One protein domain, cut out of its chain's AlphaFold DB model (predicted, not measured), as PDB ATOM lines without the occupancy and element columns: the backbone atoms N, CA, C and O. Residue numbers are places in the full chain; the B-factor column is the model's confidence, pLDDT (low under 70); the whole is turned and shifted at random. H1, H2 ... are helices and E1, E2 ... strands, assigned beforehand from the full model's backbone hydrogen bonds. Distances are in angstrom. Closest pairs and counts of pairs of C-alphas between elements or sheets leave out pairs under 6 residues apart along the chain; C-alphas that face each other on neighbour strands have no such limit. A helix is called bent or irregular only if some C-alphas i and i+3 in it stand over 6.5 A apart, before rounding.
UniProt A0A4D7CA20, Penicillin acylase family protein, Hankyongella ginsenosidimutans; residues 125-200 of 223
ATOM      1  N   LEU A 125     -38.908 -12.063 -18.266       82.31
ATOM      2  CA  LEU A 125     -37.933 -11.094 -18.765       82.31
ATOM      3  C   LEU A 125     -36.708 -11.753 -19.426       82.31
ATOM      4  O   LEU A 125     -36.106 -11.117 -20.284       82.31
ATOM      5  N   SER A 126     -36.341 -12.997 -19.096       81.44
ATOM      6  CA  SER A 126     -35.198 -13.666 -19.740       81.44
ATOM      7  C   SER A 126     -35.487 -14.037 -21.195       81.44
ATOM      8  O   SER A 126     -34.572 -14.064 -22.016       81.44
ATOM      9  N   ALA A 127     -36.766 -14.214 -21.546       80.56
ATOM     10  CA  ALA A 127     -37.202 -14.375 -22.930       80.56
ATOM     11  C   ALA A 127     -37.043 -13.083 -23.754       80.56
ATOM     12  O   ALA A 127     -36.856 -13.148 -24.966       80.56
ATOM     13  N   ILE A 128     -37.109 -11.916 -23.102       85.69
ATOM     14  CA  ILE A 128     -37.000 -10.596 -23.744       85.69
ATOM     15  C   ILE A 128     -35.544 -10.112 -23.744       85.69
ATOM     16  O   ILE A 128     -35.073  -9.530 -24.718       85.69
ATOM     17  N   LEU A 129     -34.819 -10.367 -22.653       82.88
ATOM     18  CA  LEU A 129     -33.436  -9.965 -22.428       82.88
ATOM     19  C   LEU A 129     -32.589 -11.212 -22.117       82.88
ATOM     20  O   LEU A 129     -32.334 -11.515 -20.952       82.88
ATOM     21  N   PRO A 130     -32.081 -11.926 -23.136       74.94
ATOM     22  CA  PRO A 130     -31.279 -13.137 -22.936       74.94
ATOM     23  C   PRO A 130     -30.107 -13.009 -21.936       74.94
ATOM     24  O   PRO A 130     -29.847 -13.973 -21.211       74.94
ATOM     25  N   PRO A 131     -29.417 -11.851 -21.806       82.62
ATOM     26  CA  PRO A 131     -28.319 -11.701 -20.854       82.62
ATOM     27  C   PRO A 131     -28.703 -11.788 -19.377       82.62
ATOM     28  O   PRO A 131     -27.791 -11.828 -18.566       82.62
ATOM     29  N   ILE A 132     -29.983 -11.785 -18.985       83.88
ATOM     30  CA  ILE A 132     -30.356 -11.928 -17.562       83.88
ATOM     31  C   ILE A 132     -30.670 -13.375 -17.164       83.88
ATOM     32  O   ILE A 132     -30.684 -13.691 -15.975       83.88
ATOM     33  N   GLY A 133     -30.871 -14.262 -18.146       78.50
ATOM     34  CA  GLY A 133     -31.287 -15.644 -17.909       78.50
ATOM     35  C   GLY A 133     -30.285 -16.450 -17.082       78.50
ATOM     36  O   GLY A 133     -30.685 -17.304 -16.304       78.50
ATOM     37  N   TRP A 134     -28.984 -16.138 -17.155       77.88
ATOM     38  CA  TRP A 134     -27.974 -16.812 -16.322       77.88
ATOM     39  C   TRP A 134     -28.171 -16.580 -14.817       77.88
ATOM     40  O   TRP A 134     -27.671 -17.370 -14.017       77.88
ATOM     41  N   LEU A 135     -28.863 -15.499 -14.443       79.12
ATOM     42  CA  LEU A 135     -29.115 -15.116 -13.058       79.12
ATOM     43  C   LEU A 135     -30.532 -15.485 -12.611       79.12
ATOM     44  O   LEU A 135     -30.724 -15.898 -11.469       79.12
ATOM     45  N   THR A 136     -31.522 -15.320 -13.490       83.69
ATOM     46  CA  THR A 136     -32.931 -15.557 -13.156       83.69
ATOM     47  C   THR A 136     -33.363 -17.004 -13.344       83.69
ATOM     48  O   THR A 136     -34.272 -17.459 -12.657       83.69
ATOM     49  N   ASP A 137     -32.732 -17.736 -14.261       87.31
ATOM     50  CA  ASP A 137     -33.239 -19.034 -14.684       87.31
ATOM     51  C   ASP A 137     -32.374 -20.156 -14.087       87.31
ATOM     52  O   ASP A 137     -31.146 -20.170 -14.252       87.31
ATOM     53  N   PRO A 138     -32.973 -21.127 -13.376       85.44
ATOM     54  CA  PRO A 138     -32.242 -22.279 -12.888       85.44
ATOM     55  C   PRO A 138     -31.745 -23.130 -14.062       85.44
ATOM     56  O   PRO A 138     -32.389 -23.249 -15.106       85.44
ATOM     57  N   LYS A 139     -30.591 -23.783 -13.879       84.56
ATOM     58  CA  LYS A 139     -30.043 -24.695 -14.893       84.56
ATOM     59  C   LYS A 139     -31.053 -25.816 -15.188       84.56
ATOM     60  O   LYS A 139     -31.445 -26.507 -14.247       84.56
ATOM     61  N   PRO A 140     -31.422 -26.066 -16.458       84.56
ATOM     62  CA  PRO A 140     -32.359 -27.133 -16.795       84.56
ATOM     63  C   PRO A 140     -31.786 -28.513 -16.452       84.56
ATOM     64  O   PRO A 140     -30.752 -28.919 -16.987       84.56
ATOM     65  N   VAL A 141     -32.485 -29.259 -15.598       85.75
ATOM     66  CA  VAL A 141     -32.121 -30.625 -15.195       85.75
ATOM     67  C   VAL A 141     -33.199 -31.592 -15.667       85.75
ATOM     68  O   VAL A 141     -34.386 -31.285 -15.598       85.75
ATOM     69  N   ALA A 142     -32.782 -32.755 -16.170       85.50
ATOM     70  CA  ALA A 142     -33.717 -33.790 -16.588       85.50
ATOM     71  C   ALA A 142     -34.336 -34.474 -15.362       85.50
ATOM     72  O   ALA A 142     -33.609 -34.886 -14.455       85.50
ATOM     73  N   VAL A 143     -35.661 -34.597 -15.338       83.06
ATOM     74  CA  VAL A 143     -36.402 -35.227 -14.238       83.06
ATOM     75  C   VAL A 143     -37.346 -36.308 -14.752       83.06
ATOM     76  O   VAL A 143     -37.895 -36.184 -15.851       83.06
ATOM     77  N   PRO A 144     -37.595 -37.365 -13.954       82.25
ATOM     78  CA  PRO A 144     -38.629 -38.335 -14.277       82.25
ATOM     79  C   PRO A 144     -39.998 -37.652 -14.260       82.25
ATOM     80  O   PRO A 144     -40.379 -37.050 -13.262       82.25
ATOM     81  N   GLY A 145     -40.741 -37.753 -15.356       77.94
ATOM     82  CA  GLY A 145     -42.074 -37.169 -15.470       77.94
ATOM     83  C   GLY A 145     -42.423 -36.827 -16.912       77.94
ATOM     84  O   GLY A 145     -41.551 -36.748 -17.779       77.94
ATOM     85  N   SER A 146     -43.712 -36.673 -17.171       77.12
ATOM     86  CA  SER A 146     -44.259 -36.132 -18.415       77.12
ATOM     87  C   SER A 146     -45.679 -35.616 -18.172       77.12
ATOM     88  O   SER A 146     -46.304 -35.955 -17.164       77.12
ATOM     89  N   GLY A 147     -46.225 -34.846 -19.117       78.25
ATOM     90  CA  GLY A 147     -47.578 -34.285 -19.009       78.25
ATOM     91  C   GLY A 147     -48.705 -35.314 -18.824       78.25
ATOM     92  O   GLY A 147     -49.772 -34.956 -18.345       78.25
ATOM     93  N   GLY A 148     -48.477 -36.586 -19.170       78.75
ATOM     94  CA  GLY A 148     -49.451 -37.673 -19.003       78.75
ATOM     95  C   GLY A 148     -49.240 -38.537 -17.755       78.75
ATOM     96  O   GLY A 148     -49.885 -39.574 -17.625       78.75
ATOM     97  N   THR A 149     -48.312 -38.171 -16.871       83.50
ATOM     98  CA  THR A 149     -47.998 -38.935 -15.651       83.50
ATOM     99  C   THR A 149     -48.415 -38.168 -14.396       83.50
ATOM    100  O   THR A 149     -48.488 -36.944 -14.455       83.50
ATOM    101  N   PRO A 150     -48.634 -38.834 -13.241       84.38
ATOM    102  CA  PRO A 150     -48.970 -38.145 -11.988       84.38
ATOM    103  C   PRO A 150     -47.943 -37.076 -11.600       84.38
ATOM    104  O   PRO A 150     -48.286 -36.021 -11.074       84.38
ATOM    105  N   ARG A 151     -46.670 -37.331 -11.916       84.56
ATOM    106  CA  ARG A 151     -45.617 -36.325 -11.866       84.56
ATOM    107  C   ARG A 151     -45.632 -35.509 -13.160       84.56
ATOM    108  O   ARG A 151     -44.847 -35.749 -14.077       84.56
ATOM    109  N   VAL A 152     -46.563 -34.558 -13.215       83.25
ATOM    110  CA  VAL A 152     -46.661 -33.585 -14.305       83.25
ATOM    111  C   VAL A 152     -45.492 -32.621 -14.182       83.25
ATOM    112  O   VAL A 152     -45.522 -31.666 -13.414       83.25
ATOM    113  N   ASP A 153     -44.456 -32.923 -14.942       80.81
ATOM    114  CA  ASP A 153     -43.319 -32.062 -15.194       80.81
ATOM    115  C   ASP A 153     -43.185 -32.050 -16.722       80.81
ATOM    116  O   ASP A 153     -43.076 -33.099 -17.351       80.81
ATOM    117  N   SER A 154     -43.282 -30.892 -17.351       78.06
ATOM    118  CA  SER A 154     -43.019 -30.657 -18.773       78.06
ATOM    119  C   SER A 154     -42.268 -29.331 -18.903       78.06
ATOM    120  O   SER A 154     -42.299 -28.538 -17.958       78.06
ATOM    121  N   PRO A 155     -41.596 -29.042 -20.031       80.31
ATOM    122  CA  PRO A 155     -40.792 -27.829 -20.126       80.31
ATOM    123  C   PRO A 155     -41.601 -26.552 -19.863       80.31
ATOM    124  O   PRO A 155     -41.095 -25.667 -19.189       80.31
ATOM    125  N   GLN A 156     -42.864 -26.485 -20.302       80.31
ATOM    126  CA  GLN A 156     -43.734 -25.311 -20.133       80.31
ATOM    127  C   GLN A 156     -44.782 -25.446 -19.015       80.31
ATOM    128  O   GLN A 156     -45.485 -24.481 -18.726       80.31
ATOM    129  N   HIS A 157     -44.950 -26.627 -18.415       80.00
ATOM    130  CA  HIS A 157     -46.022 -26.871 -17.447       80.00
ATOM    131  C   HIS A 157     -45.602 -27.876 -16.380       80.00
ATOM    132  O   HIS A 157     -45.068 -28.935 -16.703       80.00
ATOM    133  N   GLY A 158     -45.892 -27.585 -15.119       86.12
ATOM    134  CA  GLY A 158     -45.590 -28.468 -14.002       86.12
ATOM    135  C   GLY A 158     -46.295 -28.024 -12.730       86.12
ATOM    136  O   GLY A 158     -47.101 -27.096 -12.747       86.12
ATOM    137  N   ALA A 159     -45.993 -28.689 -11.619       88.88
ATOM    138  CA  ALA A 159     -46.590 -28.347 -10.334       88.88
ATOM    139  C   ALA A 159     -46.077 -26.990  -9.817       88.88
ATOM    140  O   ALA A 159     -44.905 -26.880  -9.447       88.88
ATOM    141  N   SER A 160     -46.958 -25.987  -9.728       89.25
ATOM    142  CA  SER A 160     -46.653 -24.686  -9.104       89.25
ATOM    143  C   SER A 160     -46.234 -24.825  -7.642       89.25
ATOM    144  O   SER A 160     -45.445 -24.032  -7.147       89.25
ATOM    145  N   GLU A 161     -46.733 -25.856  -6.966       92.19
ATOM    146  CA  GLU A 161     -46.341 -26.254  -5.621       92.19
ATOM    147  C   GLU A 161     -46.737 -27.713  -5.374       92.19
ATOM    148  O   GLU A 161     -47.557 -28.288  -6.096       92.19
ATOM    149  N   ARG A 162     -46.130 -28.334  -4.365       93.12
ATOM    150  CA  ARG A 162     -46.505 -29.658  -3.860       93.12
ATOM    151  C   ARG A 162     -46.521 -29.589  -2.347       93.12
ATOM    152  O   ARG A 162     -45.500 -29.260  -1.745       93.12
ATOM    153  N   PHE A 163     -47.652 -29.916  -1.738       94.50
ATOM    154  CA  PHE A 163     -47.758 -29.950  -0.289       94.50
ATOM    155  C   PHE A 163     -48.646 -31.093   0.182       94.50
ATOM    156  O   PHE A 163     -49.518 -31.571  -0.542       94.50
ATOM    157  N   SER A 164     -48.385 -31.551   1.397       95.06
ATOM    158  CA  SER A 164     -49.196 -32.556   2.070       95.06
ATOM    159  C   SER A 164     -49.166 -32.251   3.554       95.06
ATOM    160  O   SER A 164     -48.091 -32.121   4.134       95.06
ATOM    161  N   VAL A 165     -50.341 -32.080   4.150       95.75
ATOM    162  CA  VAL A 165     -50.487 -31.756   5.565       95.75
ATOM    163  C   VAL A 165     -51.707 -32.475   6.114       95.75
ATOM    164  O   VAL A 165     -52.761 -32.516   5.474       95.75
ATOM    165  N   SER A 166     -51.554 -33.059   7.295       96.19
ATOM    166  CA  SER A 166     -52.660 -33.631   8.051       96.19
ATOM    167  C   SER A 166     -53.063 -32.647   9.149       96.19
ATOM    168  O   SER A 166     -52.179 -32.133   9.837       96.19
ATOM    169  N   PRO A 167     -54.366 -32.363   9.332       94.69
ATOM    170  CA  PRO A 167     -54.823 -31.497  10.415       94.69
ATOM    171  C   PRO A 167     -54.355 -32.017  11.781       94.69
ATOM    172  O   PRO A 167     -54.491 -33.209  12.058       94.69
ATOM    173  N   GLY A 168     -53.794 -31.143  12.618       95.75
ATOM    174  CA  GLY A 168     -53.216 -31.501  13.922       95.75
ATOM    175  C   GLY A 168     -51.814 -32.124  13.861       95.75
ATOM    176  O   GLY A 168     -51.225 -32.394  14.906       95.75
ATOM    177  N   HIS A 169     -51.277 -32.335  12.658       94.88
ATOM    178  CA  HIS A 169     -49.932 -32.852  12.387       94.88
ATOM    179  C   HIS A 169     -49.187 -31.936  11.406       94.88
ATOM    180  O   HIS A 169     -48.478 -32.379  10.502       94.88
ATOM    181  N   GLU A 170     -49.342 -30.621  11.563       95.88
ATOM    182  CA  GLU A 170     -48.732 -29.630  10.674       95.88
ATOM    183  C   GLU A 170     -47.200 -29.669  10.728       95.88
ATOM    184  O   GLU A 170     -46.538 -29.354   9.738       95.88
ATOM    185  N   ALA A 171     -46.636 -30.104  11.860       94.69
ATOM    186  CA  ALA A 171     -45.200 -30.297  12.041       94.69
ATOM    187  C   ALA A 171     -44.610 -31.376  11.116       94.69
ATOM    188  O   ALA A 171     -43.454 -31.253  10.711       94.69
ATOM    189  N   ASP A 172     -45.416 -32.373  10.740       95.12
ATOM    190  CA  ASP A 172     -45.037 -33.459   9.827       95.12
ATOM    191  C   ASP A 172     -45.351 -33.114   8.359       95.12
ATOM    192  O   ASP A 172     -45.050 -33.881   7.441       95.12
ATOM    193  N   GLY A 173     -45.970 -31.952   8.126       95.00
ATOM    194  CA  GLY A 173     -46.355 -31.494   6.802       95.00
ATOM    195  C   GLY A 173     -45.150 -31.239   5.895       95.00
ATOM    196  O   GLY A 173     -44.070 -30.837   6.338       95.00
ATOM    197  N   LEU A 174     -45.364 -31.412   4.591       95.62
ATOM    198  CA  LEU A 174     -44.368 -31.169   3.553       95.62
ATOM    199  C   LEU A 174     -44.805 -30.054   2.604       95.62
ATOM    200  O   LEU A 174     -45.984 -29.956   2.272       95.62
ATOM    201  N   PHE A 175     -43.849 -29.253   2.126       94.56
ATOM    202  CA  PHE A 175     -44.082 -28.152   1.189       94.56
ATOM    203  C   PHE A 175     -42.903 -27.908   0.245       94.56
ATOM    204  O   PHE A 175     -41.766 -27.742   0.680       94.56
ATOM    205  N   GLN A 176     -43.168 -27.846  -1.058       93.94
ATOM    206  CA  GLN A 176     -42.168 -27.645  -2.107       93.94
ATOM    207  C   GLN A 176     -42.699 -26.680  -3.168       93.94
ATOM    208  O   GLN A 176     -43.832 -26.822  -3.622       93.94
ATOM    209  N   MET A 177     -41.843 -25.776  -3.642       92.94
ATOM    210  CA  MET A 177     -42.143 -24.850  -4.737       92.94
ATOM    211  C   MET A 177     -40.979 -24.783  -5.738       92.94
ATOM    212  O   MET A 177     -39.825 -24.955  -5.339       92.94
ATOM    213  N   PRO A 178     -41.260 -24.507  -7.026       89.81
ATOM    214  CA  PRO A 178     -40.242 -24.347  -8.057       89.81
ATOM    215  C   PRO A 178     -39.389 -23.092  -7.842       89.81
ATOM    216  O   PRO A 178     -38.260 -23.042  -8.313       89.81
ATOM    217  N   GLY A 179     -39.895 -22.085  -7.133       90.12
ATOM    218  CA  GLY A 179     -39.121 -20.937  -6.666       90.12
ATOM    219  C   GLY A 179     -38.904 -20.985  -5.157       90.12
ATOM    220  O   GLY A 179     -39.204 -21.971  -4.487       90.12
ATOM    221  N   GLY A 180     -38.399 -19.890  -4.612       90.75
ATOM    222  CA  GLY A 180     -38.407 -19.631  -3.184       90.75
ATOM    223  C   GLY A 180     -39.455 -18.588  -2.796       90.75
ATOM    224  O   GLY A 180     -40.287 -18.161  -3.590       90.75
ATOM    225  N   GLN A 181     -39.404 -18.170  -1.536       91.06
ATOM    226  CA  GLN A 181     -40.336 -17.205  -0.937       91.06
ATOM    227  C   GLN A 181     -40.223 -15.775  -1.497       91.06
ATOM    228  O   GLN A 181     -41.087 -14.946  -1.228       91.06
ATOM    229  N   SER A 182     -39.136 -15.441  -2.198       91.50
ATOM    230  CA  SER A 182     -38.909 -14.098  -2.738       91.50
ATOM    231  C   SER A 182     -39.069 -14.101  -4.251       91.50
ATOM    232  O   SER A 182     -38.524 -14.967  -4.918       91.50
ATOM    233  N   GLY A 183     -39.749 -13.091  -4.797       90.12
ATOM    234  CA  GLY A 183     -39.811 -12.850  -6.243       90.12
ATOM    235  C   GLY A 183     -38.652 -12.009  -6.789       90.12
ATOM    236  O   GLY A 183     -38.634 -11.712  -7.977       90.12
ATOM    237  N   TYR A 184     -37.704 -11.590  -5.942       90.12
ATOM    238  CA  TYR A 184     -36.600 -10.722  -6.348       90.12
ATOM    239  C   TYR A 184     -35.371 -11.553  -6.751       90.12
ATOM    240  O   TYR A 184     -34.812 -12.202  -5.869       90.12
ATOM    241  N   PRO A 185     -34.897 -11.513  -8.013       88.69
ATOM    242  CA  PRO A 185     -33.844 -12.414  -8.499       88.69
ATOM    243  C   PRO A 185     -32.518 -12.383  -7.732       88.69
ATOM    244  O   PRO A 185     -31.836 -13.397  -7.636       88.69
ATOM    245  N   TRP A 186     -32.154 -11.240  -7.144       89.56
ATOM    246  CA  TRP A 186     -30.924 -11.104  -6.350       89.56
ATOM    247  C   TRP A 186     -31.077 -11.555  -4.897       89.56
ATOM    248  O   TRP A 186     -30.108 -11.579  -4.140       89.56
ATOM    249  N   SER A 187     -32.292 -11.890  -4.475       91.62
ATOM    250  CA  SER A 187     -32.521 -12.405  -3.137       91.62
ATOM    251  C   SER A 187     -31.930 -13.811  -3.011       91.62
ATOM    252  O   SER A 187     -32.219 -14.667  -3.851       91.62
ATOM    253  N   PRO A 188     -31.219 -14.136  -1.914       91.25
ATOM    254  CA  PRO A 188     -30.810 -15.517  -1.644       91.25
ATOM    255  C   PRO A 188     -32.017 -16.455  -1.461       91.25
ATOM    256  O   PRO A 188     -31.865 -17.675  -1.429       91.25
ATOM    257  N   TYR A 189     -33.222 -15.890  -1.343       92.25
ATOM    258  CA  TYR A 189     -34.480 -16.602  -1.193       92.25
ATOM    259  C   TYR A 189     -35.262 -16.771  -2.509       92.25
ATOM    260  O   TYR A 189     -36.397 -17.236  -2.453       92.25
ATOM    261  N   TYR A 190     -34.701 -16.393  -3.665       92.12
ATOM    262  CA  TYR A 190     -35.391 -16.428  -4.966       92.12
ATOM    263  C   TYR A 190     -35.593 -17.841  -5.528       92.12
ATOM    264  O   TYR A 190     -36.693 -18.204  -5.923       92.12
ATOM    265  N   LEU A 191     -34.548 -18.672  -5.501       92.38
ATOM    266  CA  LEU A 191     -34.591 -20.091  -5.902       92.38
ATOM    267  C   LEU A 191     -34.361 -21.028  -4.706       92.38
ATOM    268  O   LEU A 191     -33.983 -22.194  -4.860       92.38
ATOM    269  N   ALA A 192     -34.568 -20.520  -3.488       90.50
ATOM    270  CA  ALA A 192     -34.389 -21.289  -2.264       90.50
ATOM    271  C   ALA A 192     -35.432 -22.414  -2.184       90.50
ATOM    272  O   ALA A 192     -36.593 -22.169  -1.881       90.50
ATOM    273  N   GLY A 193     -34.991 -23.651  -2.431       89.75
ATOM    274  CA  GLY A 193     -35.854 -24.837  -2.464       89.75
ATOM    275  C   GLY A 193     -36.096 -25.408  -3.865       89.75
ATOM    276  O   GLY A 193     -36.584 -26.531  -3.961       89.75
ATOM    277  N   HIS A 194     -35.658 -24.726  -4.934       92.38
ATOM    278  CA  HIS A 194     -35.835 -25.198  -6.316       92.38
ATOM    279  C   HIS A 194     -35.275 -26.613  -6.523       92.38
ATOM    280  O   HIS A 194     -35.929 -27.472  -7.107       92.38
ATOM    281  N   LYS A 195     -34.076 -26.889  -5.990       91.56
ATOM    282  CA  LYS A 195     -33.449 -28.217  -6.076       91.56
ATOM    283  C   LYS A 195     -34.296 -29.301  -5.401       91.56
ATOM    284  O   LYS A 195     -34.379 -30.412  -5.916       91.56
ATOM    285  N   ASP A 196     -34.912 -28.987  -4.268       92.19
ATOM    286  CA  ASP A 196     -35.734 -29.943  -3.531       92.19
ATOM    287  C   ASP A 196     -37.055 -30.201  -4.254       92.19
ATOM    288  O   ASP A 196     -37.456 -31.353  -4.379       92.19
ATOM    289  N   TRP A 197     -37.671 -29.171  -4.839       91.94
ATOM    290  CA  TRP A 197     -38.832 -29.329  -5.721       91.94
ATOM    291  C   TRP A 197     -38.510 -30.163  -6.968       91.94
ATOM    292  O   TRP A 197     -39.268 -31.063  -7.339       91.94
ATOM    293  N   LEU A 198     -37.350 -29.919  -7.580       90.56
ATOM    294  CA  LEU A 198     -36.881 -30.629  -8.766       90.56
ATOM    295  C   LEU A 198     -36.614 -32.114  -8.473       90.56
ATOM    296  O   LEU A 198     -36.980 -32.982  -9.263       90.56
ATOM    297  N   MET A 199     -36.005 -32.434  -7.330       89.38
ATOM    298  CA  MET A 199     -35.726 -33.822  -6.942       89.38
ATOM    299  C   MET A 199     -36.923 -34.511  -6.274       89.38
ATOM    300  O   MET A 199     -36.988 -35.738  -6.266       89.38
ATOM    301  N   GLY A 200     -37.890 -33.746  -5.766       89.94
ATOM    302  CA  GLY A 200     -38.967 -34.251  -4.914       89.94
ATOM    303  C   GLY A 200     -38.500 -34.553  -3.485       89.94
ATOM    304  O   GLY A 200     -39.039 -35.450  -2.842       89.94
TER     305      GLY A 200
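What this domain is: This is residues 125 to 200 of the 223 residues of the protein "Penicillin acylase family protein" of Hankyongella ginsenosidimutans (UniProt A0A4D7CA20). Little regular structure: loops join a two-stranded antiparallel hairpin, E1 and E2, toward one end, a corner of short helices H1 and H2 at the other, and H3 beside E2 between them. The 76 printed residues include H1, H2, E1, E2, H3 in that order; the class is mixed, with 23 residues in named elements. The whole is loose, radius of gyration of the C-alphas 14.5 A, spanning 46 by 32 by 16 A.

Where its parts are: H1, residues 125 to 128, begins at C-alpha 125 (-37.933, -11.094, -18.765). H2, residues 130 to 136, 10.2 A, is only just irregular: C-alphas 131 and 134 are 6.8 A apart. E1 is residues 162 to 164, E2 174 to 176. H3, residues 194 to 199, 8.6 A, ends at (-35.726, -33.822, -6.942).

How they stand to each other: H1 and H2 touch only at the corner; closest C-alphas Ser 126 and Gly 133, 4.7 A. In hairpin E1 and E2, N 162 and O 176 are within hydrogen-bond range, 2.8 A. E2 and H3's closest C-alphas, Gln 176 and Trp 197, are 5.2 A apart. H3 has every O i to N i+4 pair within range, H2 1 of 3, with 2 of 4 O i to N i+3; H1 is too short.

The domain as a whole: Pro 131 and Gly 168 have the farthest C-alphas, 47.1 A. Links H2 to E1 and E2 to H3 are long. The printed part has no cut; no printed residue is under 70 in pLDDT.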